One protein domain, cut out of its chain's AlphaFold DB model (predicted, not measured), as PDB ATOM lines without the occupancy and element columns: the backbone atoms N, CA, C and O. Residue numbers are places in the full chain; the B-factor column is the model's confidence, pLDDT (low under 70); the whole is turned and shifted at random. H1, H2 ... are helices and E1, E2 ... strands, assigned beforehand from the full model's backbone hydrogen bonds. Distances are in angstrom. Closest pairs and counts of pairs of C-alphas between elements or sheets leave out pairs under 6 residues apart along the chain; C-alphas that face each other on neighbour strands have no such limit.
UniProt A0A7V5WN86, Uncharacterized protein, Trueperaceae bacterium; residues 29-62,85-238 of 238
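What this domain is: This is residues 29 to 62 and 85 to 238 of the 238 residues of an uncharacterized protein of Trueperaceae bacterium (UniProt A0A7V5WN86). One twisted sheet of ten strands curls into a long, flattened, incompletely closed barrel, with the single named helix H1 across one end. E9, E5 and E6 make one wall, E4 and E10 the opposite one, with E8, E2 and E1 beside them, and E7 joins E6 to E4 near the end away from H1. The printed part has 188 residues, mostly strand, in the order E1 to E8, H1, E9, E10; the neighbour strands are antiparallel, and the branched sheet has no single order. The whole is compact, with a radius of gyration of the C-alphas of 18.7 A, yet elongated, spanning 62 by 33 by 26 A.

Where its parts are: The longest strand by residues is E6, residues 136 to 158, 45.3 A long, bending by 118 degrees at residue 154. E4, residues 87 to 105, is 49.5 A long and bends by 59 degrees at residue 100; C-alpha 87 is at (184.077, 203.787, 138.590). E10, residues 221 to 237, is 46.7 A long and ends with C-alpha 237 at (187.691, 200.810, 139.938). E5, residues 118 to 132, is 41.9 A long and bends by 57 degrees at residue 122; E9, residues 203 to 214, measures 35.2 A. The shorter strands are E1, residues 29 to 32, E2, residues 40 to 45, E3, residues 53 to 55, E7, residues 161 to 166, and E8, residues 174 to 179. H1, residues 182 to 193, is 16.1 A long.

How they stand to each other: E5, E6 and E7 form a meander, each strand the antiparallel neighbour of the one before; with E4, the antiparallel neighbour of E7, they form a Greek key. E5 and E6 are a hairpin, with N 126 and O 142 2.8 A apart, as are E6 and E7, with N 153 and O 163 2.9 A apart. E7 and E8 lie on one side of E4, with N 101 to O 164 and N 93 to O 177 both 2.9 A; E10 lies on the other side, with N 96 to O 228 2.8 A. E1 and E2 lie on one side of E10, with N 31 to O 232 2.9 A and N 42 to O 225 2.8 A. E9 lies beside E5, with N 127 to O 207 2.8 A, and E3 beside E9, with N 53 to O 212 3.4 A. The closest C-alphas of E2 and E3, those of Leu 44 and Ala 55, are 5.0 A apart. H1 is on the sheet, which curls round it; its closest C-alphas with E6 are Leu 184 and Val 138, 6.2 A. In H1 every O i to N i+4 pair is within hydrogen-bond range.

The domain as a whole: The C-alphas of Gly 85 and Ala 109, the two farthest apart, are 62.4 A from each other. Residues 63 to 84 are not printed; C-alphas 62 and 85 are 34.2 A apart across this cut. The link from E4 to E5, residues 106 to 117, is long. The mean pLDDT of the printed part is 76.7, with 43 residues under 70, among them residues 47 to 62 and 192 to 204.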
ATOM      1  N   ILE A  29     180.825 194.063 145.221       73.69
ATOM      2  CA  ILE A  29     179.483 194.323 145.745       73.69
ATOM      3  C   ILE A  29     178.494 193.363 145.087       73.69
ATOM      4  O   ILE A  29     178.518 193.198 143.867       73.69
ATOM      5  N   GLU A  30     177.621 192.735 145.875       74.62
ATOM      6  CA  GLU A  30     176.562 191.864 145.358       74.62
ATOM      7  C   GLU A  30     175.322 192.672 144.954       74.62
ATOM      8  O   GLU A  30     174.827 193.499 145.713       74.62
ATOM      9  N   VAL A  31     174.819 192.402 143.750       69.12
ATOM     10  CA  VAL A  31     173.696 193.110 143.100       69.12
ATOM     11  C   VAL A  31     172.451 192.214 143.002       69.12
ATOM     12  O   VAL A  31     171.425 192.598 142.458       69.12
ATOM     13  N   GLY A  32     172.538 190.978 143.501       68.94
ATOM     14  CA  GLY A  32     171.473 189.985 143.375       68.94
ATOM     15  C   GLY A  32     171.398 189.363 141.977       68.94
ATOM     16  O   GLY A  32     172.423 189.048 141.366       68.94
ATOM     17  N   ASP A  33     170.182 189.136 141.484       69.31
ATOM     18  CA  ASP A  33     169.907 188.476 140.202       69.31
ATOM     19  C   ASP A  33     169.630 189.498 139.089       69.31
ATOM     20  O   ASP A  33     168.493 189.658 138.645       69.31
ATOM     21  N   ALA A  34     170.677 190.198 138.640       67.50
ATOM     22  CA  ALA A  34     170.586 191.245 137.615       67.50
ATOM     23  C   ALA A  34     170.037 190.750 136.264       67.50
ATOM     24  O   ALA A  34     169.573 191.543 135.452       67.50
ATOM     25  N   LEU A  35     170.104 189.442 136.009       71.44
ATOM     26  CA  LEU A  35     169.647 188.827 134.765       71.44
ATOM     27  C   LEU A  35     168.221 188.256 134.861       71.44
ATOM     28  O   LEU A  35     167.609 187.990 133.826       71.44
ATOM     29  N   GLY A  36     167.672 188.083 136.069       71.38
ATOM     30  CA  GLY A  36     166.327 187.534 136.284       71.38
ATOM     31  C   GLY A  36     166.201 186.025 136.015       71.38
ATOM     32  O   GLY A  36     165.105 185.551 135.688       71.38
ATOM     33  N   VAL A  37     167.309 185.280 136.112       71.88
ATOM     34  CA  VAL A  37     167.401 183.853 135.745       71.88
ATOM     35  C   VAL A  37     167.249 182.880 136.894       71.88
ATOM     36  O   VAL A  37     167.275 181.673 136.654       71.88
ATOM     37  N   ASP A  38     167.120 183.353 138.130       79.44
ATOM     38  CA  ASP A  38     167.089 182.431 139.256       79.44
ATOM     39  C   ASP A  38     165.864 181.501 139.217       79.44
ATOM     40  O   ASP A  38     164.729 181.946 139.030       79.44
ATOM     41  N   ASN A  39     166.111 180.195 139.376       79.38
ATOM     42  CA  ASN A  39     165.131 179.108 139.257       79.38
ATOM     43  C   ASN A  39     164.321 179.106 137.943       79.38
ATOM     44  O   ASN A  39     163.178 178.638 137.908       79.38
ATOM     45  N   ARG A  40     164.878 179.628 136.843       77.81
ATOM     46  CA  ARG A  40     164.190 179.653 135.543       77.81
ATOM     47  C   ARG A  40     164.362 178.343 134.797       77.81
ATOM     48  O   ARG A  40     165.481 177.902 134.573       77.81
ATOM     49  N   VAL A  41     163.255 177.767 134.339       81.69
ATOM     50  CA  VAL A  41     163.273 176.617 133.431       81.69
ATOM     51  C   VAL A  41     163.270 177.120 131.992       81.69
ATOM     52  O   VAL A  41     162.364 177.845 131.587       81.69
ATOM     53  N   VAL A  42     164.284 176.724 131.230       76.56
ATOM     54  CA  VAL A  42     164.427 177.001 129.803       76.56
ATOM     55  C   VAL A  42     164.104 175.734 129.025       76.56
ATOM     56  O   VAL A  42     164.750 174.706 129.220       76.56
ATOM     57  N   SER A  43     163.113 175.819 128.140       81.12
ATOM     58  CA  SER A  43     162.693 174.716 127.276       81.12
ATOM     59  C   SER A  43     163.291 174.859 125.881       81.12
ATOM     60  O   SER A  43     163.006 175.815 125.163       81.12
ATOM     61  N   LEU A  44     164.078 173.871 125.483       78.00
ATOM     62  CA  LEU A  44     164.850 173.830 124.252       78.00
ATOM     63  C   LEU A  44     164.303 172.733 123.332       78.00
ATOM     64  O   LEU A  44     164.405 171.552 123.650       78.00
ATOM     65  N   TYR A  45     163.720 173.100 122.191       81.25
ATOM     66  CA  TYR A  45     163.293 172.118 121.186       81.25
ATOM     67  C   TYR A  45     164.507 171.623 120.410       81.25
ATOM     68  O   TYR A  45     165.243 172.423 119.834       81.25
ATOM     69  N   LEU A  46     164.721 170.313 120.389       79.38
ATOM     70  CA  LEU A  46     165.857 169.712 119.710       79.38
ATOM     71  C   LEU A  46     165.433 169.422 118.264       79.38
ATOM     72  O   LEU A  46     164.705 168.476 118.003       79.38
ATOM     73  N   VAL A  47     165.806 170.301 117.330       61.03
ATOM     74  CA  VAL A  47     165.253 170.336 115.955       61.03
ATOM     75  C   VAL A  47     166.117 169.650 114.889       61.03
ATOM     76  O   VAL A  47     165.841 169.798 113.703       61.03
ATOM     77  N   ASN A  48     167.158 168.907 115.269       58.44
ATOM     78  CA  ASN A  48     168.086 168.318 114.300       58.44
ATOM     79  C   ASN A  48     168.126 166.783 114.389       58.44
ATOM     80  O   ASN A  48     168.226 166.237 115.483       58.44
ATOM     81  N   ASP A  49     168.105 166.126 113.223       51.47
ATOM     82  CA  ASP A  49     168.229 164.666 112.996       51.47
ATOM     83  C   ASP A  49     169.684 164.172 113.191       51.47
ATOM     84  O   ASP A  49     170.031 162.998 113.072       51.47
ATOM     85  N   SER A  50     170.599 165.092 113.502       46.50
ATOM     86  CA  SER A  50     171.947 164.751 113.935       46.50
ATOM     87  C   SER A  50     172.000 164.527 115.442       46.50
ATOM     88  O   SER A  50     171.249 165.127 116.205       46.50
ATOM     89  N   LYS A  51     172.995 163.755 115.894       49.47
ATOM     90  CA  LYS A  51     173.401 163.586 117.305       49.47
ATOM     91  C   LYS A  51     173.894 164.895 117.973       49.47
ATOM     92  O   LYS A  51     174.788 164.846 118.803       49.47
ATOM     93  N   ALA A  52     173.409 166.053 117.535       44.09
ATOM     94  CA  ALA A  52     173.738 167.406 117.955       44.09
ATOM     95  C   ALA A  52     172.547 168.312 117.598       44.09
ATOM     96  O   ALA A  52     172.233 168.468 116.416       44.09
ATOM     97  N   ALA A  53     171.888 168.904 118.593       50.16
ATOM     98  CA  ALA A  53     170.785 169.846 118.389       50.16
ATOM     99  C   ALA A  53     171.054 171.162 119.125       50.16
ATOM    100  O   ALA A  53     171.474 171.126 120.278       50.16
ATOM    101  N   THR A  54     170.807 172.292 118.452       47.38
ATOM    102  CA  THR A  54     170.912 173.655 118.997       47.38
ATOM    103  C   THR A  54     169.513 174.228 119.166       47.38
ATOM    104  O   THR A  54     168.699 174.173 118.247       47.38
ATOM    105  N   ALA A  55     169.237 174.803 120.327       51.38
ATOM    106  CA  ALA A  55     167.965 175.442 120.634       51.38
ATOM    107  C   ALA A  55     168.220 176.833 121.205       51.38
ATOM    108  O   ALA A  55     169.238 177.022 121.851       51.38
ATOM    109  N   SER A  56     167.306 177.774 120.970       40.12
ATOM    110  CA  SER A  56     167.399 179.166 121.422       40.12
ATOM    111  C   SER A  56     166.210 179.503 122.314       40.12
ATOM    112  O   SER A  56     165.087 179.085 122.036       40.12
ATOM    113  N   TYR A  57     166.447 180.287 123.359       44.84
ATOM    114  CA  TYR A  57     165.428 180.863 124.240       44.84
ATOM    115  C   TYR A  57     165.591 182.380 124.226       44.84
ATOM    116  O   TYR A  57     166.725 182.806 124.216       44.84
ATOM    117  N   ASP A  58     164.533 183.188 124.206       39.66
ATOM    118  CA  ASP A  58     164.637 184.654 124.286       39.66
ATOM    119  C   ASP A  58     163.715 185.153 125.408       39.66
ATOM    120  O   ASP A  58     162.521 184.861 125.411       39.66
ATOM    121  N   ILE A  59     164.251 185.913 126.368       42.88
ATOM    122  CA  ILE A  59     163.440 186.582 127.400       42.88
ATOM    123  C   ILE A  59     163.065 187.961 126.859       42.88
ATOM    124  O   ILE A  59     163.896 188.852 126.864       42.88
ATOM    125  N   VAL A  60     161.847 188.162 126.361       37.59
ATOM    126  CA  VAL A  60     161.358 189.497 125.978       37.59
ATOM    127  C   VAL A  60     160.416 189.991 127.070       37.59
ATOM    128  O   VAL A  60     159.379 189.379 127.303       37.59
ATOM    129  N   SER A  61     160.733 191.100 127.747       35.56
ATOM    130  CA  SER A  61     159.763 191.762 128.631       35.56
ATOM    131  C   SER A  61     159.066 192.917 127.904       35.56
ATOM    132  O   SER A  61     159.443 194.076 128.012       35.56
ATOM    133  N   SER A  62     158.005 192.632 127.149       27.39
ATOM    134  CA  SER A  62     156.942 193.629 126.925       27.39
ATOM    135  C   SER A  62     155.690 193.023 126.300       27.39
ATOM    136  O   SER A  62     155.623 192.843 125.090       27.39
ATOM    137  N   GLY A  85     181.414 208.741 143.070       53.97
ATOM    138  CA  GLY A  85     182.873 208.866 143.135       53.97
ATOM    139  C   GLY A  85     183.666 207.590 142.836       53.97
ATOM    140  O   GLY A  85     184.890 207.657 142.849       53.97
ATOM    141  N   PHE A  86     183.011 206.469 142.515       60.69
ATOM    142  CA  PHE A  86     183.676 205.231 142.093       60.69
ATOM    143  C   PHE A  86     183.338 204.898 140.640       60.69
ATOM    144  O   PHE A  86     182.195 205.051 140.205       60.69
ATOM    145  N   SER A  87     184.330 204.423 139.886       65.94
ATOM    146  CA  SER A  87     184.077 203.787 138.590       65.94
ATOM    147  C   SER A  87     183.810 202.297 138.800       65.94
ATOM    148  O   SER A  87     184.152 201.741 139.843       65.94
ATOM    149  N   VAL A  88     183.175 201.634 137.837       74.12
ATOM    150  CA  VAL A  88     183.061 200.171 137.848       74.12
ATOM    151  C   VAL A  88     184.156 199.600 136.967       74.12
ATOM    152  O   VAL A  88     184.322 200.031 135.829       74.12
ATOM    153  N   GLN A  89     184.912 198.657 137.522       78.62
ATOM    154  CA  GLN A  89     186.006 197.973 136.844       78.62
ATOM    155  C   GLN A  89     185.518 196.733 136.098       78.62
ATOM    156  O   GLN A  89     185.992 196.461 134.999       78.62
ATOM    157  N   ASP A  90     184.602 195.979 136.705       82.00
ATOM    158  CA  ASP A  90     183.967 194.837 136.065       82.00
ATOM    159  C   ASP A  90     182.561 194.582 136.601       82.00
ATOM    160  O   ASP A  90     182.195 194.958 137.723       82.00
ATOM    161  N   PHE A  91     181.781 193.923 135.756       82.44
ATOM    162  CA  PHE A  91     180.502 193.328 136.086       82.44
ATOM    163  C   PHE A  91     180.579 191.833 135.809       82.44
ATOM    164  O   PHE A  91     181.029 191.420 134.741       82.44
ATOM    165  N   LYS A  92     180.104 191.018 136.751       85.38
ATOM    166  CA  LYS A  92     180.103 189.561 136.635       85.38
ATOM    167  C   LYS A  92     178.773 188.969 137.084       85.38
ATOM    168  O   LYS A  92     178.487 188.935 138.280       85.38
ATOM    169  N   ALA A  93     178.004 188.415 136.152       82.88
ATOM    170  CA  ALA A  93     176.809 187.627 136.447       82.88
ATOM    171  C   ALA A  93     177.131 186.130 136.353       82.88
ATOM    172  O   ALA A  93     177.509 185.633 135.291       82.88
ATOM    173  N   ASN A  94     177.007 185.408 137.469       85.19
ATOM    174  CA  ASN A  94     177.255 183.967 137.508       85.19
ATOM    175  C   ASN A  94     175.939 183.212 137.337       85.19
ATOM    176  O   ASN A  94     175.011 183.397 138.123       85.19
ATOM    177  N   VAL A  95     175.885 182.320 136.357       82.25
ATOM    178  CA  VAL A  95     174.722 181.478 136.073       82.25
ATOM    179  C   VAL A  95     175.146 180.023 136.185       82.25
ATOM    180  O   VAL A  95     176.254 179.656 135.788       82.25
ATOM    181  N   LYS A  96     174.279 179.191 136.757       87.06
ATOM    182  CA  LYS A  96     174.490 177.752 136.878       87.06
ATOM    183  C   LYS A  96     173.374 176.988 136.163       87.06
ATOM    184  O   LYS A  96     172.210 177.214 136.463       87.06
ATOM    185  N   ILE A  97     173.735 176.053 135.288       85.50
ATOM    186  CA  ILE A  97     172.843 174.989 134.816       85.50
ATOM    187  C   ILE A  97     172.737 173.937 135.916       85.50
ATOM    188  O   ILE A  97     173.748 173.520 136.494       85.50
ATOM    189  N   ASP A  98     171.515 173.528 136.235       86.50
ATOM    190  CA  ASP A  98     171.278 172.509 137.246       86.50
ATOM    191  C   ASP A  98     171.931 171.165 136.880       86.50
ATOM    192  O   ASP A  98     172.232 170.856 135.725       86.50
ATOM    193  N   LYS A  99     172.185 170.349 137.901       88.00
ATOM    194  CA  LYS A  99     172.708 168.986 137.726       88.00
ATOM    195  C   LYS A  99     171.658 168.035 137.146       88.00
ATOM    196  O   LYS A  99     171.974 166.887 136.854       88.00
ATOM    197  N   GLU A 100     170.417 168.495 137.049       91.31
ATOM    198  CA  GLU A 100     169.269 167.736 136.588       91.31
ATOM    199  C   GLU A 100     168.716 168.389 135.328       91.31
ATOM    200  O   GLU A 100     168.564 169.609 135.268       91.31
ATOM    201  N   LEU A 101     168.400 167.562 134.339       91.38
ATOM    202  CA  LEU A 101     167.723 167.967 133.114       91.38
ATOM    203  C   LEU A 101     166.471 167.113 132.954       91.38
ATOM    204  O   LEU A 101     166.414 165.982 133.444       91.38
ATOM    205  N   ILE A 102     165.474 167.627 132.244       93.62
ATOM    206  CA  ILE A 102     164.295 166.844 131.875       93.62
ATOM    207  C   ILE A 102     164.238 166.769 130.357       93.62
ATOM    208  O   ILE A 102     164.229 167.795 129.684       93.62
ATOM    209  N   LEU A 103     164.169 165.556 129.818       91.81
ATOM    210  CA  LEU A 103     163.861 165.337 128.412       91.81
ATOM    211  C   LEU A 103     162.379 164.973 128.297       91.81
ATOM    212  O   LEU A 103     161.920 164.000 128.897       91.81
ATOM    213  N   ASP A 104     161.634 165.780 127.555       91.62
ATOM    214  CA  ASP A 104     160.198 165.658 127.308       91.62
ATOM    215  C   ASP A 104     159.997 165.195 125.863       91.62
ATOM    216  O   ASP A 104     160.370 165.894 124.920       91.62
ATOM    217  N   GLY A 105     159.456 163.995 125.694       87.75
ATOM    218  CA  GLY A 105     159.087 163.461 124.395       87.75
ATOM    219  C   GLY A 105     157.860 164.193 123.859       87.75
ATOM    220  O   GLY A 105     156.823 164.260 124.519       87.75
ATOM    221  N   LEU A 106     157.959 164.738 122.648       84.94
ATOM    222  CA  LEU A 106     156.839 165.433 122.009       84.94
ATOM    223  C   LEU A 106     155.686 164.470 121.683       84.94
ATOM    224  O   LEU A 106     154.523 164.883 121.689       84.94
ATOM    225  N   ASP A 107     155.995 163.188 121.477       82.75
ATOM    226  CA  ASP A 107     155.010 162.111 121.457       82.75
ATOM    227  C   ASP A 107     154.787 161.544 122.870       82.75
ATOM    228  O   ASP A 107     155.651 160.911 123.481       82.75
ATOM    229  N   LYS A 108     153.572 161.740 123.384       72.19
ATOM    230  CA  LYS A 108     153.167 161.296 124.725       72.19
ATOM    231  C   LYS A 108     153.036 159.777 124.858       72.19
ATOM    232  O   LYS A 108     152.876 159.296 125.979       72.19
ATOM    233  N   ALA A 109     153.076 159.034 123.752       78.12
ATOM    234  CA  ALA A 109     153.073 157.574 123.753       78.12
ATOM    235  C   ALA A 109     154.465 156.961 124.000       78.12
ATOM    236  O   ALA A 109     154.563 155.745 124.175       78.12
ATOM    237  N   LEU A 110     155.532 157.772 124.047       80.44
ATOM    238  CA  LEU A 110     156.893 157.283 124.267       80.44
ATOM    239  C   LEU A 110     157.032 156.596 125.633       80.44
ATOM    240  O   LEU A 110     156.783 157.177 126.694       80.44
ATOM    241  N   SER A 111     157.475 155.340 125.599       82.44
ATOM    242  CA  SER A 111     157.865 154.577 126.785       82.44
ATOM    243  C   SER A 111     159.255 154.994 127.277       82.44
ATOM    244  O   SER A 111     160.051 155.540 126.516       82.44
ATOM    245  N   SER A 112     159.600 154.665 128.526       80.00
ATOM    246  CA  SER A 112     160.934 154.936 129.092       80.00
ATOM    247  C   SER A 112     162.079 154.317 128.280       80.00
ATOM    248  O   SER A 112     163.143 154.912 128.178       80.00
ATOM    249  N   SER A 113     161.856 153.162 127.647       84.50
ATOM    250  CA  SER A 113     162.839 152.510 126.773       84.50
ATOM    251  C   SER A 113     163.104 153.259 125.465       84.50
ATOM    252  O   SER A 113     164.035 152.903 124.752       84.50
ATOM    253  N   SER A 114     162.264 154.240 125.127       87.19
ATOM    254  CA  SER A 114     162.422 155.069 123.932       87.19
ATOM    255  C   SER A 114     163.352 156.258 124.175       87.19
ATOM    256  O   SER A 114     163.728 156.925 123.225       87.19
ATOM    257  N   PHE A 115     163.709 156.559 125.426       90.44
ATOM    258  CA  PHE A 115     164.626 157.647 125.765       90.44
ATOM    259  C   PHE A 115     166.081 157.161 125.681       90.44
ATOM    260  O   PHE A 115     166.347 156.012 126.051       90.44
ATOM    261  N   PRO A 116     167.026 158.007 125.227       90.62
ATOM    262  CA  PRO A 116     168.439 157.663 125.281       90.62
ATOM    263  C   PRO A 116     168.892 157.441 126.727       90.62
ATOM    264  O   PRO A 116     168.361 158.008 127.679       90.62
ATOM    265  N   LYS A 117     169.866 156.564 126.917       92.00
ATOM    266  CA  LYS A 117     170.439 156.267 128.230       92.00
ATOM    267  C   LYS A 117     171.365 157.381 128.693       92.00
ATOM    268  O   LYS A 117     171.470 157.608 129.899       92.00
ATOM    269  N   GLU A 118     172.020 158.056 127.754       91.62
ATOM    270  CA  GLU A 118     173.017 159.079 128.030       91.62
ATOM    271  C   GLU A 118     172.754 160.335 127.198       91.62
ATOM    272  O   GLU A 118     172.338 160.287 126.043       91.62
ATOM    273  N   LEU A 119     173.010 161.490 127.802       90.44
ATOM    274  CA  LEU A 119     173.059 162.774 127.118       90.44
ATOM    275  C   LEU A 119     174.382 163.444 127.450       90.44
ATOM    276  O   LEU A 119     174.852 163.399 128.586       90.44
ATOM    277  N   LYS A 120     174.957 164.129 126.470       89.44
ATOM    278  CA  LYS A 120     176.193 164.881 126.632       89.44
ATOM    279  C   LYS A 120     176.005 166.310 126.161       89.44
ATOM    280  O   LYS A 120     175.734 166.545 124.988       89.44
ATOM    281  N   LEU A 121     176.165 167.277 127.054       87.94
ATOM    282  CA  LEU A 121     176.233 168.682 126.657       87.94
ATOM    283  C   LEU A 121     177.669 168.971 126.225       87.94
ATOM    284  O   LEU A 121     178.590 168.821 127.035       87.94
ATOM    285  N   ILE A 122     177.847 169.353 124.960       85.69
ATOM    286  CA  ILE A 122     179.172 169.522 124.338       85.69
ATOM    287  C   ILE A 122     179.535 170.974 124.052       85.69
ATOM    288  O   ILE A 122     180.711 171.308 124.066       85.69
ATOM    289  N   ASP A 123     178.551 171.854 123.885       85.56
ATOM    290  CA  ASP A 123     178.783 173.287 123.719       85.56
ATOM    291  C   ASP A 123     177.674 174.094 124.381       85.56
ATOM    292  O   ASP A 123     176.518 173.665 124.456       85.56
ATOM    293  N   LEU A 124     178.049 175.281 124.847       84.56
ATOM    294  CA  LEU A 124     177.167 176.297 125.394       84.56
ATOM    295  C   LEU A 124     177.552 177.659 124.819       84.56
ATOM    296  O   LEU A 124     178.707 178.073 124.903       84.56
ATOM    297  N   SER A 125     176.568 178.384 124.313       83.62
ATOM    298  CA  SER A 125     176.642 179.790 123.944       83.62
ATOM    299  C   SER A 125     175.520 180.527 124.669       83.62
ATOM    300  O   SER A 125     174.362 180.116 124.640       83.62
ATOM    301  N   VAL A 126     175.866 181.591 125.385       82.94
ATOM    302  CA  VAL A 126     174.904 182.432 126.096       82.94
ATOM    303  C   VAL A 126     175.124 183.867 125.688       82.94
ATOM    304  O   VAL A 126     176.241 184.363 125.786       82.94
ATOM    305  N   THR A 127     174.058 184.546 125.286       82.12
ATOM    306  CA  THR A 127     174.042 185.996 125.093       82.12
ATOM    307  C   THR A 127     173.019 186.597 126.039       82.12
ATOM    308  O   THR A 127     171.840 186.285 125.943       82.12
ATOM    309  N   ALA A 128     173.448 187.460 126.950       79.56
ATOM    310  CA  ALA A 128     172.561 188.270 127.769       79.56
ATOM    311  C   ALA A 128     172.520 189.695 127.224       79.56
ATOM    312  O   ALA A 128     173.560 190.277 126.929       79.56
ATOM    313  N   ARG A 129     171.334 190.278 127.128       80.19
ATOM    314  CA  ARG A 129     171.103 191.667 126.753       80.19
ATOM    315  C   ARG A 129     170.270 192.334 127.844       80.19
ATOM    316  O   ARG A 129     169.255 191.799 128.263       80.19
ATOM    317  N   LEU A 130     170.717 193.490 128.308       76.06
ATOM    318  CA  LEU A 130     169.999 194.355 129.238       76.06
ATOM    319  C   LEU A 130     169.638 195.634 128.494       76.06
ATOM    320  O   LEU A 130     170.479 196.198 127.794       76.06
ATOM    321  N   GLU A 131     168.396 196.070 128.616       74.94
ATOM    322  CA  GLU A 131     167.865 197.225 127.905       74.94
ATOM    323  C   GLU A 131     167.028 198.085 128.836       74.94
ATOM    324  O   GLU A 131     166.236 197.571 129.619       74.94
ATOM    325  N   ASP A 132     167.190 199.393 128.713       73.44
ATOM    326  CA  ASP A 132     166.305 200.378 129.313       73.44
ATOM    327  C   ASP A 132     166.154 201.553 128.344       73.44
ATOM    328  O   ASP A 132     167.147 202.044 127.804       73.44
ATOM    329  N   GLU A 133     164.921 201.987 128.087       68.56
ATOM    330  CA  GLU A 133     164.611 202.960 127.030       68.56
ATOM    331  C   GLU A 133     165.446 204.260 127.106       68.56
ATOM    332  O   GLU A 133     165.980 204.672 126.070       68.56
ATOM    333  N   PRO A 134     165.650 204.897 128.279       75.25
ATOM    334  CA  PRO A 134     166.508 206.081 128.384       75.25
ATOM    335  C   PRO A 134     168.018 205.784 128.388       75.25
ATOM    336  O   PRO A 134     168.813 206.665 128.044       75.25
ATOM    337  N   HIS A 135     168.449 204.575 128.758       73.00
ATOM    338  CA  HIS A 135     169.869 204.255 128.979       73.00
ATOM    339  C   HIS A 135     170.500 203.375 127.888       73.00
ATOM    340  O   HIS A 135     171.729 203.232 127.828       73.00
ATOM    341  N   GLY A 136     169.682 202.868 126.968       77.44
ATOM    342  CA  GLY A 136     170.088 202.071 125.823       77.44
ATOM    343  C   GLY A 136     170.250 200.590 126.155       77.44
ATOM    344  O   GLY A 136     169.577 200.041 127.021       77.44
ATOM    345  N   VAL A 137     171.141 199.930 125.416       82.06
ATOM    346  CA  VAL A 137     171.299 198.473 125.433       82.06
ATOM    347  C   VAL A 137     172.739 198.102 125.775       82.06
ATOM    348  O   VAL A 137     173.683 198.680 125.230       82.06
ATOM    349  N   VAL A 138     172.900 197.100 126.636       83.75
ATOM    350  CA  VAL A 138     174.168 196.420 126.922       83.75
ATOM    351  C   VAL A 138     174.005 194.944 126.587       83.75
ATOM    352  O   VAL A 138     172.948 194.364 126.822       83.75
ATOM    353  N   SER A 139     175.018 194.321 125.994       83.62
ATOM    354  CA  SER A 139     174.981 192.899 125.650       83.62
ATOM    355  C   SER A 139     176.298 192.230 126.006       83.62
ATOM    356  O   SER A 139     177.360 192.756 125.702       83.62
ATOM    357  N   MET A 140     176.209 191.069 126.638       86.44
ATOM    358  CA  MET A 140     177.324 190.235 127.067       86.44
ATOM    359  C   MET A 140     177.143 188.853 126.463       86.44
ATOM    360  O   MET A 140     176.031 188.330 126.453       86.44
ATOM    361  N   ALA A 141     178.225 188.234 126.009       85.50
ATOM    362  CA  ALA A 141     178.175 186.878 125.487       85.50
ATOM    363  C   ALA A 141     179.301 186.020 126.058       85.50
ATOM    364  O   ALA A 141     180.396 186.503 126.347       85.50
ATOM    365  N   VAL A 142     179.032 184.729 126.211       87.56
ATOM    366  CA  VAL A 142     180.029 183.718 126.555       87.56
ATOM    367  C   VAL A 142     179.769 182.472 125.728       87.56
ATOM    368  O   VAL A 142     178.632 182.030 125.601       87.56
ATOM    369  N   SER A 143     180.832 181.892 125.181       87.88
ATOM    370  CA  SER A 143     180.790 180.579 124.546       87.88
ATOM    371  C   SER A 143     181.821 179.676 125.208       87.88
ATOM    372  O   SER A 143     182.920 180.121 125.552       87.88
ATOM    373  N   LYS A 144     181.442 178.427 125.463       84.25
ATOM    374  CA  LYS A 144     182.251 177.464 126.200       84.25
ATOM    375  C   LYS A 144     181.998 176.052 125.681       84.25
ATOM    376  O   LYS A 144     180.860 175.591 125.688       84.25
ATOM    377  N   ALA A 145     183.083 175.361 125.342       87.00
ATOM    378  CA  ALA A 145     183.061 173.921 125.129       87.00
ATOM    379  C   ALA A 145     182.777 173.200 126.452       87.00
ATOM    380  O   ALA A 145     183.349 173.523 127.502       87.00
ATOM    381  N   LEU A 146     181.878 172.229 126.398       83.94
ATOM    382  CA  LEU A 146     181.410 171.445 127.525       83.94
ATOM    383  C   LEU A 146     181.800 169.978 127.365       83.94
ATOM    384  O   LEU A 146     182.046 169.470 126.276       83.94
ATOM    385  N   ASN A 147     181.852 169.291 128.495       84.69
ATOM    386  CA  ASN A 147     181.996 167.847 128.546       84.69
ATOM    387  C   ASN A 147     181.171 167.335 129.725       84.69
ATOM    388  O   ASN A 147     181.724 166.791 130.675       84.69
ATOM    389  N   LEU A 148     179.871 167.637 129.714       86.50
ATOM    390  CA  LEU A 148     178.968 167.286 130.808       86.50
ATOM    391  C   LEU A 148     178.121 166.105 130.391       86.50
ATOM    392  O   LEU A 148     177.357 166.198 129.430       86.50
ATOM    393  N   GLU A 149     178.258 165.021 131.132       91.12
ATOM    394  CA  GLU A 149     177.562 163.772 130.874       91.12
ATOM    395  C   GLU A 149     176.410 163.624 131.857       91.12
ATOM    396  O   GLU A 149     176.535 163.927 133.047       91.12
ATOM    397  N   TYR A 150     175.272 163.196 131.335       91.88
ATOM    398  CA  TYR A 150     174.051 162.997 132.083       91.88
ATOM    399  C   TYR A 150     173.507 161.605 131.798       91.88
ATOM    400  O   TYR A 150     173.342 161.214 130.643       91.88
ATOM    401  N   SER A 151     173.172 160.878 132.855       92.94
ATOM    402  CA  SER A 151     172.596 159.542 132.761       92.94
ATOM    403  C   SER A 151     171.099 159.580 133.045       92.94
ATOM    404  O   SER A 151     170.634 160.313 133.924       92.94
ATOM    405  N   LEU A 152     170.349 158.770 132.305       93.12
ATOM    406  CA  LEU A 152     168.916 158.588 132.488       93.12
ATOM    407  C   LEU A 152     168.610 158.021 133.882       93.12
ATOM    408  O   LEU A 152     169.019 156.908 134.217       93.12
ATOM    409  N   ASP A 153     167.800 158.735 134.661       91.56
ATOM    410  CA  ASP A 153     167.181 158.192 135.870       91.56
ATOM    411  C   ASP A 153     165.848 157.530 135.500       91.56
ATOM    412  O   ASP A 153     164.770 158.128 135.583       91.56
ATOM    413  N   ALA A 154     165.919 156.267 135.076       82.56
ATOM    414  CA  ALA A 154     164.763 155.520 134.578       82.56
ATOM    415  C   ALA A 154     163.607 155.412 135.593       82.56
ATOM    416  O   ALA A 154     162.455 155.249 135.191       82.56
ATOM    417  N   SER A 155     163.890 155.534 136.897       85.44
ATOM    418  CA  SER A 155     162.875 155.477 137.958       85.44
ATOM    419  C   SER A 155     161.926 156.682 137.954       85.44
ATOM    420  O   SER A 155     160.829 156.623 138.511       85.44
ATOM    421  N   THR A 156     162.326 157.767 137.288       86.75
ATOM    422  CA  THR A 156     161.598 159.042 137.252       86.75
ATOM    423  C   THR A 156     160.829 159.270 135.955       86.75
ATOM    424  O   THR A 156     160.145 160.287 135.819       86.75
ATOM    425  N   CYS A 157     160.910 158.336 135.003       88.81
ATOM    426  CA  CYS A 157     160.206 158.456 133.738       88.81
ATOM    427  C   CYS A 157     158.687 158.390 133.946       88.81
ATOM    428  O   CYS A 157     158.144 157.360 134.355       88.81
ATOM    429  N   LYS A 158     157.977 159.477 133.640       85.50
ATOM    430  CA  LYS A 158     156.523 159.567 133.789       85.50
ATOM    431  C   LYS A 158     155.907 160.415 132.685       85.50
ATOM    432  O   LYS A 158     156.346 161.529 132.434       85.50
ATOM    433  N   ALA A 159     154.840 159.891 132.075       84.06
ATOM    434  CA  ALA A 159     154.023 160.598 131.086       84.06
ATOM    435  C   ALA A 159     154.834 161.209 129.920       84.06
ATOM    436  O   ALA A 159     154.628 162.370 129.574       84.06
ATOM    437  N   GLY A 160     155.767 160.438 129.350       86.69
ATOM    438  CA  GLY A 160     156.607 160.898 128.238       86.69
ATOM    439  C   GLY A 160     157.707 161.881 128.645       86.69
ATOM    440  O   GLY A 160     158.239 162.575 127.792       86.69
ATOM    441  N   LYS A 161     158.064 161.960 129.932       91.19
ATOM    442  CA  LYS A 161     159.185 162.769 130.427       91.19
ATOM    443  C   LYS A 161     160.130 161.918 131.238       91.19
ATOM    444  O   LYS A 161     159.663 161.135 132.062       91.19
ATOM    445  N   CYS A 162     161.425 162.121 131.068       93.19
ATOM    446  CA  CYS A 162     162.450 161.440 131.844       93.19
ATOM    447  C   CYS A 162     163.464 162.439 132.395       93.19
ATOM    448  O   CYS A 162     163.863 163.382 131.709       93.19
ATOM    449  N   LYS A 163     163.883 162.219 133.642       94.62
ATOM    450  CA  LYS A 163     164.945 162.996 134.272       94.62
ATOM    451  C   LYS A 163     166.300 162.412 133.903       94.62
ATOM    452  O   LYS A 163     166.478 161.196 133.857       94.62
ATOM    453  N   TYR A 164     167.258 163.302 133.723       93.38
ATOM    454  CA  TYR A 164     168.660 162.985 133.546       93.38
ATOM    455  C   TYR A 164     169.455 163.664 134.650       93.38
ATOM    456  O   TYR A 164     169.190 164.818 134.994       93.38
ATOM    457  N   VAL A 165     170.419 162.948 135.216       91.88
ATOM    458  CA  VAL A 165     171.255 163.437 136.314       91.88
ATOM    459  C   VAL A 165     172.705 163.427 135.865       91.88
ATOM    460  O   VAL A 165     173.172 162.449 135.289       91.88
ATOM    461  N   SER A 166     173.402 164.529 136.128       88.62
ATOM    462  CA  SER A 166     174.827 164.683 135.848       88.62
ATOM    463  C   SER A 166     175.632 163.560 136.500       88.62
ATOM    464  O   SER A 166     175.524 163.340 137.709       88.62
ATOM    465  N   SER A 167     176.463 162.890 135.706       80.69
ATOM    466  CA  SER A 167     177.387 161.846 136.163       80.69
ATOM    467  C   SER A 167     178.559 162.439 136.957       80.69
ATOM    468  O   SER A 167     179.121 161.769 137.823       80.69
ATOM    469  N   ASP A 168     178.880 163.719 136.735       76.56
ATOM    470  CA  ASP A 168     179.811 164.480 137.570       76.56
ATOM    471  C   ASP A 168     179.124 164.873 138.883       76.56
ATOM    472  O   ASP A 168     178.234 165.731 138.923       76.56
ATOM    473  N   SER A 169     179.547 164.225 139.967       54.38
ATOM    474  CA  SER A 169     178.760 164.013 141.184       54.38
ATOM    475  C   SER A 169     178.434 165.241 142.043       54.38
ATOM    476  O   SER A 169     177.744 165.070 143.040       54.38
ATOM    477  N   ASP A 170     178.850 166.468 141.698       53.69
ATOM    478  CA  ASP A 170     178.619 167.631 142.581       53.69
ATOM    479  C   ASP A 170     178.390 168.993 141.914       53.69
ATOM    480  O   ASP A 170     178.022 169.965 142.586       53.69
ATOM    481  N   LYS A 171     178.605 169.143 140.604       60.12
ATOM    482  CA  LYS A 171     178.670 170.483 140.007       60.12
ATOM    483  C   LYS A 171     177.961 170.517 138.662       60.12
ATOM    484  O   LYS A 171     178.584 170.359 137.626       60.12
ATOM    485  N   GLY A 172     176.662 170.834 138.687       63.94
ATOM    486  CA  GLY A 172     176.021 171.453 137.521       63.94
ATOM    487  C   GLY A 172     176.879 172.618 136.994       63.94
ATOM    488  O   GLY A 172     177.690 173.183 137.737       63.94
ATOM    489  N   LEU A 173     176.749 172.968 135.722       81.56
ATOM    490  CA  LEU A 173     177.688 173.873 135.064       81.56
ATOM    491  C   LEU A 173     177.510 175.321 135.496       81.56
ATOM    492  O   LEU A 173     176.511 175.940 135.156       81.56
ATOM    493  N   SER A 174     178.532 175.898 136.124       85.00
ATOM    494  CA  SER A 174     178.607 177.344 136.332       85.00
ATOM    495  C   SER A 174     179.384 178.033 135.208       85.00
ATOM    496  O   SER A 174     180.472 177.595 134.818       85.00
ATOM    497  N   PHE A 175     178.860 179.159 134.742       85.38
ATOM    498  CA  PHE A 175     179.523 180.075 133.822       85.38
ATOM    499  C   PHE A 175     179.296 181.522 134.264       85.38
ATOM    500  O   PHE A 175     178.389 181.819 135.043       85.38
ATOM    501  N   ALA A 176     180.162 182.418 133.802       87.38
ATOM    502  CA  ALA A 176     180.092 183.830 134.139       87.38
ATOM    503  C   ALA A 176     180.002 184.666 132.865       87.38
ATOM    504  O   ALA A 176     180.837 184.524 131.973       87.38
ATOM    505  N   LEU A 177     179.017 185.556 132.818       84.94
ATOM    506  CA  LEU A 177     178.952 186.653 131.862       84.94
ATOM    507  C   LEU A 177     179.707 187.826 132.480       84.94
ATOM    508  O   LEU A 177     179.377 188.245 133.591       84.94
ATOM    509  N   THR A 178     180.758 188.280 131.801       88.38
ATOM    510  CA  THR A 178     181.641 189.337 132.306       88.38
ATOM    511  C   THR A 178     181.671 190.494 131.320       88.38
ATOM    512  O   THR A 178     181.813 190.261 130.123       88.38
ATOM    513  N   GLU A 179     181.574 191.716 131.832       88.25
ATOM    514  CA  GLU A 179     181.787 192.956 131.085       88.25
ATOM    515  C   GLU A 179     182.897 193.761 131.767       88.25
ATOM    516  O   GLU A 179     182.923 193.857 132.995       88.25
ATOM    517  N   ASN A 180     183.809 194.316 130.970       87.81
ATOM    518  CA  ASN A 180     184.969 195.084 131.431       87.81
ATOM    519  C   ASN A 180     185.130 196.421 130.679       87.81
ATOM    520  O   ASN A 180     185.985 197.226 131.045       87.81
ATOM    521  N   ASP A 181     184.361 196.665 129.612       87.75
ATOM    522  CA  ASP A 181     184.383 197.929 128.883       87.75
ATOM    523  C   ASP A 181     183.741 199.038 129.721       87.75
ATOM    524  O   ASP A 181     182.585 198.954 130.132       87.75
ATOM    525  N   SER A 182     184.487 200.110 129.969       81.50
ATOM    526  CA  SER A 182     184.063 201.174 130.882       81.50
ATOM    527  C   SER A 182     182.809 201.921 130.412       81.50
ATOM    528  O   SER A 182     182.010 202.358 131.246       81.50
ATOM    529  N   ALA A 183     182.590 202.050 129.098       84.62
ATOM    530  CA  ALA A 183     181.407 202.708 128.553       84.62
ATOM    531  C   ALA A 183     180.164 201.814 128.672       84.62
ATOM    532  O   ALA A 183     179.085 202.307 129.016       84.62
ATOM    533  N   LEU A 184     180.307 200.507 128.432       84.50
ATOM    534  CA  LEU A 184     179.241 199.524 128.636       84.50
ATOM    535  C   LEU A 184     178.919 199.335 130.119       84.50
ATOM    536  O   LEU A 184     177.744 199.313 130.476       84.50
ATOM    537  N   LEU A 185     179.926 199.311 130.994       83.94
ATOM    538  CA  LEU A 185     179.743 199.259 132.446       83.94
ATOM    539  C   LEU A 185     178.985 200.482 132.960       83.94
ATOM    540  O   LEU A 185     178.019 200.333 133.703       83.94
ATOM    541  N   ALA A 186     179.348 201.692 132.528       80.94
ATOM    542  CA  ALA A 186     178.631 202.902 132.924       80.94
ATOM    543  C   ALA A 186     177.148 202.868 132.508       80.94
ATOM    544  O   ALA A 186     176.292 203.315 133.271       80.94
ATOM    545  N   LYS A 187     176.832 202.326 131.324       82.00
ATOM    546  CA  LYS A 187     175.441 202.112 130.886       82.00
ATOM    547  C   LYS A 187     174.740 201.048 131.722       82.00
ATOM    548  O   LYS A 187     173.648 201.296 132.212       82.00
ATOM    549  N   LEU A 188     175.383 199.904 131.929       79.12
ATOM    550  CA  LEU A 188     174.844 198.785 132.696       79.12
ATOM    551  C   LEU A 188     174.487 199.205 134.124       79.12
ATOM    552  O   LEU A 188     173.425 198.856 134.623       79.12
ATOM    553  N   ILE A 189     175.333 200.009 134.766       77.19
ATOM    554  CA  ILE A 189     175.054 200.539 136.102       77.19
ATOM    555  C   ILE A 189     173.867 201.494 136.097       77.19
ATOM    556  O   ILE A 189     173.089 201.452 137.041       77.19
ATOM    557  N   LYS A 190     173.696 202.328 135.065       76.88
ATOM    558  CA  LYS A 190     172.508 203.190 134.948       76.88
ATOM    559  C   LYS A 190     171.233 202.363 134.800       76.88
ATOM    560  O   LYS A 190     170.293 202.605 135.544       76.88
ATOM    561  N   ILE A 191     171.264 201.343 133.938       72.94
ATOM    562  CA  ILE A 191     170.164 200.384 133.754       72.94
ATOM    563  C   ILE A 191     169.825 199.687 135.081       72.94
ATOM    564  O   ILE A 191     168.664 199.546 135.420       72.94
ATOM    565  N   ILE A 192     170.820 199.260 135.864       69.88
ATOM    566  CA  ILE A 192     170.576 198.567 137.142       69.88
ATOM    567  C   ILE A 192     170.106 199.522 138.252       69.88
ATOM    568  O   ILE A 192     169.342 199.109 139.118       69.88
ATOM    569  N   LYS A 193     170.612 200.762 138.278       67.00
ATOM    570  CA  LYS A 193     170.383 201.719 139.373       67.00
ATOM    571  C   LYS A 193     169.080 202.478 139.290       67.00
ATOM    572  O   LYS A 193     168.568 202.848 140.344       67.00
ATOM    573  N   GLU A 194     168.615 202.813 138.093       59.81
ATOM    574  CA  GLU A 194     167.302 203.428 137.995       59.81
ATOM    575  C   GLU A 194     166.283 202.346 138.338       59.81
ATOM    576  O   GLU A 194     166.041 201.414 137.565       59.81
ATOM    577  N   GLU A 195     165.737 202.463 139.556       49.09
ATOM    578  CA  GLU A 195     164.429 201.919 139.900       49.09
ATOM    579  C   GLU A 195     163.527 202.131 138.693       49.09
ATOM    580  O   GLU A 195     163.605 203.179 138.047       49.09
ATOM    581  N   GLY A 196     162.680 201.148 138.395       41.50
ATOM    582  CA  GLY A 196     161.582 201.354 137.469       41.50
ATOM    583  C   GLY A 196     160.710 202.494 137.987       41.50
ATOM    584  O   GLY A 196     159.692 202.269 138.640       41.50
ATOM    585  N   GLY A 197     161.105 203.732 137.693       35.75
ATOM    586  CA  GLY A 197     160.221 204.866 137.671       35.75
ATOM    587  C   GLY A 197     159.066 204.454 136.782       35.75
ATOM    588  O   GLY A 197     159.231 203.654 135.864       35.75
ATOM    589  N   GLN A 198     157.876 204.977 137.052       45.59
ATOM    590  CA  GLN A 198     156.623 204.570 136.404       45.59
ATOM    591  C   GLN A 198     156.624 204.624 134.852       45.59
ATOM    592  O   GLN A 198     155.600 204.351 134.232       45.59
ATOM    593  N   SER A 199     157.739 204.979 134.205       46.91
ATOM    594  CA  SER A 199     157.948 204.984 132.757       46.91
ATOM    595  C   SER A 199     159.213 204.259 132.249       46.91
ATOM    596  O   SER A 199     159.358 204.181 131.036       46.91
ATOM    597  N   SER A 200     160.098 203.701 133.091       47.81
ATOM    598  CA  SER A 200     161.244 202.881 132.646       47.81
ATOM    599  C   SER A 200     161.060 201.425 133.082       47.81
ATOM    600  O   SER A 200     160.956 201.101 134.263       47.81
ATOM    601  N   THR A 201     160.961 200.515 132.112       59.12
ATOM    602  CA  THR A 201     160.952 199.072 132.389       59.12
ATOM    603  C   THR A 201     162.277 198.504 131.926       59.12
ATOM    604  O   THR A 201     162.450 198.235 130.743       59.12
ATOM    605  N   ASN A 202     163.210 198.316 132.859       59.62
ATOM    606  CA  ASN A 202     164.430 197.568 132.584       59.62
ATOM    607  C   ASN A 202     164.049 196.170 132.070       59.62
ATOM    608  O   ASN A 202     163.260 195.452 132.693       59.62
ATOM    609  N   LYS A 203     164.603 195.781 130.926       68.62
ATOM    610  CA  LYS A 203     164.342 194.511 130.251       68.62
ATOM    611  C   LYS A 203     165.611 193.677 130.226       68.62
ATOM    612  O   LYS A 203     166.669 194.164 129.832       68.62
ATOM    613  N   SER A 204     165.506 192.408 130.613       67.00
ATOM    614  CA  SER A 204     166.578 191.433 130.436       67.00
ATOM    615  C   SER A 204     166.184 190.396 129.392       67.00
ATOM    616  O   SER A 204     165.074 189.877 129.398       67.00
ATOM    617  N   TYR A 205     167.127 190.102 128.506       71.56
ATOM    618  CA  TYR A 205     167.028 189.152 127.410       71.56
ATOM    619  C   TYR A 205     168.156 188.153 127.546       71.56
ATOM    620  O   TYR A 205     169.306 188.548 127.726       71.56
ATOM    621  N   ILE A 206     167.860 186.862 127.467       72.00
ATOM    622  CA  ILE A 206     168.895 185.832 127.519       72.00
ATOM    623  C   ILE A 206     168.632 184.815 126.446       72.00
ATOM    624  O   ILE A 206     167.629 184.111 126.504       72.00
ATOM    625  N   LYS A 207     169.602 184.738 125.546       77.31
ATOM    626  CA  LYS A 207     169.742 183.721 124.534       77.31
ATOM    627  C   LYS A 207     170.630 182.601 125.027       77.31
ATOM    628  O   LYS A 207     171.807 182.830 125.275       77.31
ATOM    629  N   LEU A 208     170.058 181.412 125.184       76.69
ATOM    630  CA  LEU A 208     170.769 180.185 125.537       76.69
ATOM    631  C   LEU A 208     170.797 179.264 124.323       76.69
ATOM    632  O   LEU A 208     169.737 178.870 123.860       76.69
ATOM    633  N   GLU A 209     171.990 178.908 123.865       80.81
ATOM    634  CA  GLU A 209     172.252 177.924 122.821       80.81
ATOM    635  C   GLU A 209     173.090 176.794 123.408       80.81
ATOM    636  O   GLU A 209     174.198 177.014 123.896       80.81
ATOM    637  N   ILE A 210     172.558 175.577 123.395       81.44
ATOM    638  CA  ILE A 210     173.257 174.390 123.896       81.44
ATOM    639  C   ILE A 210     173.264 173.339 122.810       81.44
ATOM    640  O   ILE A 210     172.243 173.134 122.159       81.44
ATOM    641  N   THR A 211     174.399 172.661 122.667       84.88
ATOM    642  CA  THR A 211     174.539 171.506 121.787       84.88
ATOM    643  C   THR A 211     174.507 170.228 122.617       84.88
ATOM    644  O   THR A 211     175.353 170.016 123.491       84.88
ATOM    645  N   VAL A 212     173.523 169.377 122.329       86.56
ATOM    646  CA  VAL A 212     173.278 168.108 123.030       86.56
ATOM    647  C   VAL A 212     173.621 166.935 122.126       86.56
ATOM    648  O   VAL A 212     173.083 166.839 121.026       86.56
ATOM    649  N   GLN A 213     174.457 166.027 122.613       88.19
ATOM    650  CA  GLN A 213     174.808 164.774 121.969       88.19
ATOM    651  C   GLN A 213     174.181 163.576 122.683       88.19
ATOM    652  O   GLN A 213     174.050 163.562 123.903       88.19
ATOM    653  N   SER A 214     173.785 162.576 121.900       88.50
ATOM    654  CA  SER A 214     173.135 161.341 122.346       88.50
ATOM    655  C   SER A 214     173.534 160.183 121.426       88.50
ATOM    656  O   SER A 214     174.011 160.396 120.302       88.50
ATOM    657  N   GLU A 215     173.356 158.942 121.878       85.38
ATOM    658  CA  GLU A 215     173.469 157.758 121.030       85.38
ATOM    659  C   GLU A 215     172.317 157.626 120.019       85.38
ATOM    660  O   GLU A 215     172.510 157.002 118.971       85.38
ATOM    661  N   ALA A 216     171.165 158.238 120.312       82.69
ATOM    662  CA  ALA A 216     169.951 158.229 119.497       82.69
ATOM    663  C   ALA A 216     169.617 159.624 118.931       82.69
ATOM    664  O   ALA A 216     170.163 160.636 119.377       82.69
ATOM    665  N   GLY A 217     168.717 159.665 117.943       82.19
ATOM    666  CA  GLY A 217     168.147 160.910 117.416       82.19
ATOM    667  C   GLY A 217     167.376 161.684 118.490       82.19
ATOM    668  O   GLY A 217     166.824 161.090 119.422       82.19
ATOM    669  N   LEU A 218     167.391 163.016 118.397       82.81
ATOM    670  CA  LEU A 218     166.795 163.925 119.384       82.81
ATOM    671  C   LEU A 218     165.645 164.780 118.816       82.81
ATOM    672  O   LEU A 218     165.054 165.568 119.547       82.81
ATOM    673  N   GLU A 219     165.276 164.590 117.552       76.88
ATOM    674  CA  GLU A 219     164.363 165.423 116.757       76.88
ATOM    675  C   GLU A 219     162.913 165.505 117.277       76.88
ATOM    676  O   GLU A 219     162.159 166.398 116.895       76.88
ATOM    677  N   ASN A 220     162.522 164.602 118.180       81.62
ATOM    678  CA  ASN A 220     161.190 164.556 118.793       81.62
ATOM    679  C   ASN A 220     161.207 164.856 120.295       81.62
ATOM    680  O   ASN A 220     160.264 164.507 121.010       81.62
ATOM    681  N   TYR A 221     162.266 165.496 120.787       85.44
ATOM    682  CA  TYR A 221     162.406 165.817 122.198       85.44
ATOM    683  C   TYR A 221     162.540 167.315 122.442       85.44
ATOM    684  O   TYR A 221     163.032 168.099 121.628       85.44
ATOM    685  N   LYS A 222     162.118 167.705 123.636       89.19
ATOM    686  CA  LYS A 222     162.331 169.021 124.213       89.19
ATOM    687  C   LYS A 222     163.135 168.850 125.496       89.19
ATOM    688  O   LYS A 222     162.770 168.053 126.356       89.19
ATOM    689  N   LEU A 223     164.228 169.589 125.610       87.69
ATOM    690  CA  LEU A 223     165.105 169.592 126.770       87.69
ATOM    691  C   LEU A 223     164.746 170.763 127.684       87.69
ATOM    692  O   LEU A 223     164.877 171.920 127.295       87.69
ATOM    693  N   ASP A 224     164.322 170.464 128.902       89.94
ATOM    694  CA  ASP A 224     164.084 171.452 129.945       89.94
ATOM    695  C   ASP A 224     165.321 171.528 130.853       89.94
ATOM    696  O   ASP A 224     165.773 170.525 131.419       89.94
ATOM    697  N   ILE A 225     165.868 172.735 130.982       86.88
ATOM    698  CA  ILE A 225     167.076 173.040 131.748       86.88
ATOM    699  C   ILE A 225     166.744 174.098 132.789       86.88
ATOM    700  O   ILE A 225     166.261 175.174 132.443       86.88
ATOM    701  N   THR A 226     167.056 173.835 134.054       87.44
ATOM    702  CA  THR A 226     166.908 174.847 135.105       87.44
ATOM    703  C   THR A 226     168.183 175.679 135.222       87.44
ATOM    704  O   THR A 226     169.281 175.147 135.402       87.44
ATOM    705  N   LEU A 227     168.035 176.997 135.130       83.88
ATOM    706  CA  LEU A 227     169.065 177.986 135.402       83.88
ATOM    707  C   LEU A 227     168.926 178.504 136.835       83.88
ATOM    708  O   LEU A 227     167.827 178.722 137.340       83.88
ATOM    709  N   HIS A 228     170.068 178.722 137.476       84.00
ATOM    710  CA  HIS A 228     170.185 179.279 138.818       84.00
ATOM    711  C   HIS A 228     171.097 180.496 138.783       84.00
ATOM    712  O   HIS A 228     172.194 180.437 138.213       84.00
ATOM    713  N   SER A 229     170.688 181.577 139.439       80.31
ATOM    714  CA  SER A 229     171.548 182.740 139.613       80.31
ATOM    715  C   SER A 229     172.489 182.472 140.784       80.31
ATOM    716  O   SER A 229     172.069 182.149 141.893       80.31
ATOM    717  N   LYS A 230     173.798 182.584 140.560       79.50
ATOM    718  CA  LYS A 230     174.812 182.516 141.629       79.50
ATOM    719  C   LYS A 230     175.233 183.898 142.112       79.50
ATOM    720  O   LYS A 230     176.289 184.052 142.724       79.50
ATOM    721  N   GLY A 231     174.380 184.881 141.851       72.50
ATOM    722  CA  GLY A 231     174.604 186.264 142.197       72.50
ATOM    723  C   GLY A 231     175.431 186.993 141.147       72.50
ATOM    724  O   GLY A 231     176.307 186.448 140.457       72.50
ATOM    725  N   THR A 232     175.124 188.275 141.067       71.56
ATOM    726  CA  THR A 232     175.803 189.258 140.245       71.56
ATOM    727  C   THR A 232     176.711 190.093 141.127       71.56
ATOM    728  O   THR A 232     176.304 190.499 142.217       71.56
ATOM    729  N   LYS A 233     177.938 190.334 140.671       80.25
ATOM    730  CA  LYS A 233     178.942 191.108 141.398       80.25
ATOM    731  C   LYS A 233     179.465 192.254 140.549       80.25
ATOM    732  O   LYS A 233     179.639 192.097 139.344       80.25
ATOM    733  N   ILE A 234     179.736 193.374 141.205       77.69
ATOM    734  CA  ILE A 234     180.401 194.543 140.631       77.69
ATOM    735  C   ILE A 234     181.702 194.767 141.394       77.69
ATOM    736  O   ILE A 234     181.682 194.830 142.626       77.69
ATOM    737  N   ARG A 235     182.823 194.935 140.690       80.50
ATOM    738  CA  ARG A 235     184.068 195.423 141.295       80.50
ATOM    739  C   ARG A 235     184.245 196.909 141.014       80.50
ATOM    740  O   ARG A 235     184.078 197.356 139.880       80.50
ATOM    741  N   LEU A 236     184.592 197.674 142.047       76.69
ATOM    742  CA  LEU A 236     184.888 199.099 141.906       76.69
ATOM    743  C   LEU A 236     186.296 199.304 141.336       76.69
ATOM    744  O   LEU A 236     187.227 198.584 141.686       76.69
ATOM    745  N   GLY A 237     186.433 200.298 140.466       67.00
ATOM    746  CA  GLY A 237     187.691 200.810 139.938       67.00
ATOM    747  C   GLY A 237     187.964 202.229 140.434       67.00
ATOM    748  O   GLY A 237     187.054 202.931 140.892       67.00
ATOM    749  N   GLY A 238     189.217 202.659 140.312       53.09
ATOM    750  CA  GLY A 238     189.665 204.016 140.630       53.09
ATOM    751  C   GLY A 238     190.517 204.621 139.530       53.09
ATOM    752  O   GLY A 238     190.930 203.865 138.621       53.09
TER     753      GLY A 238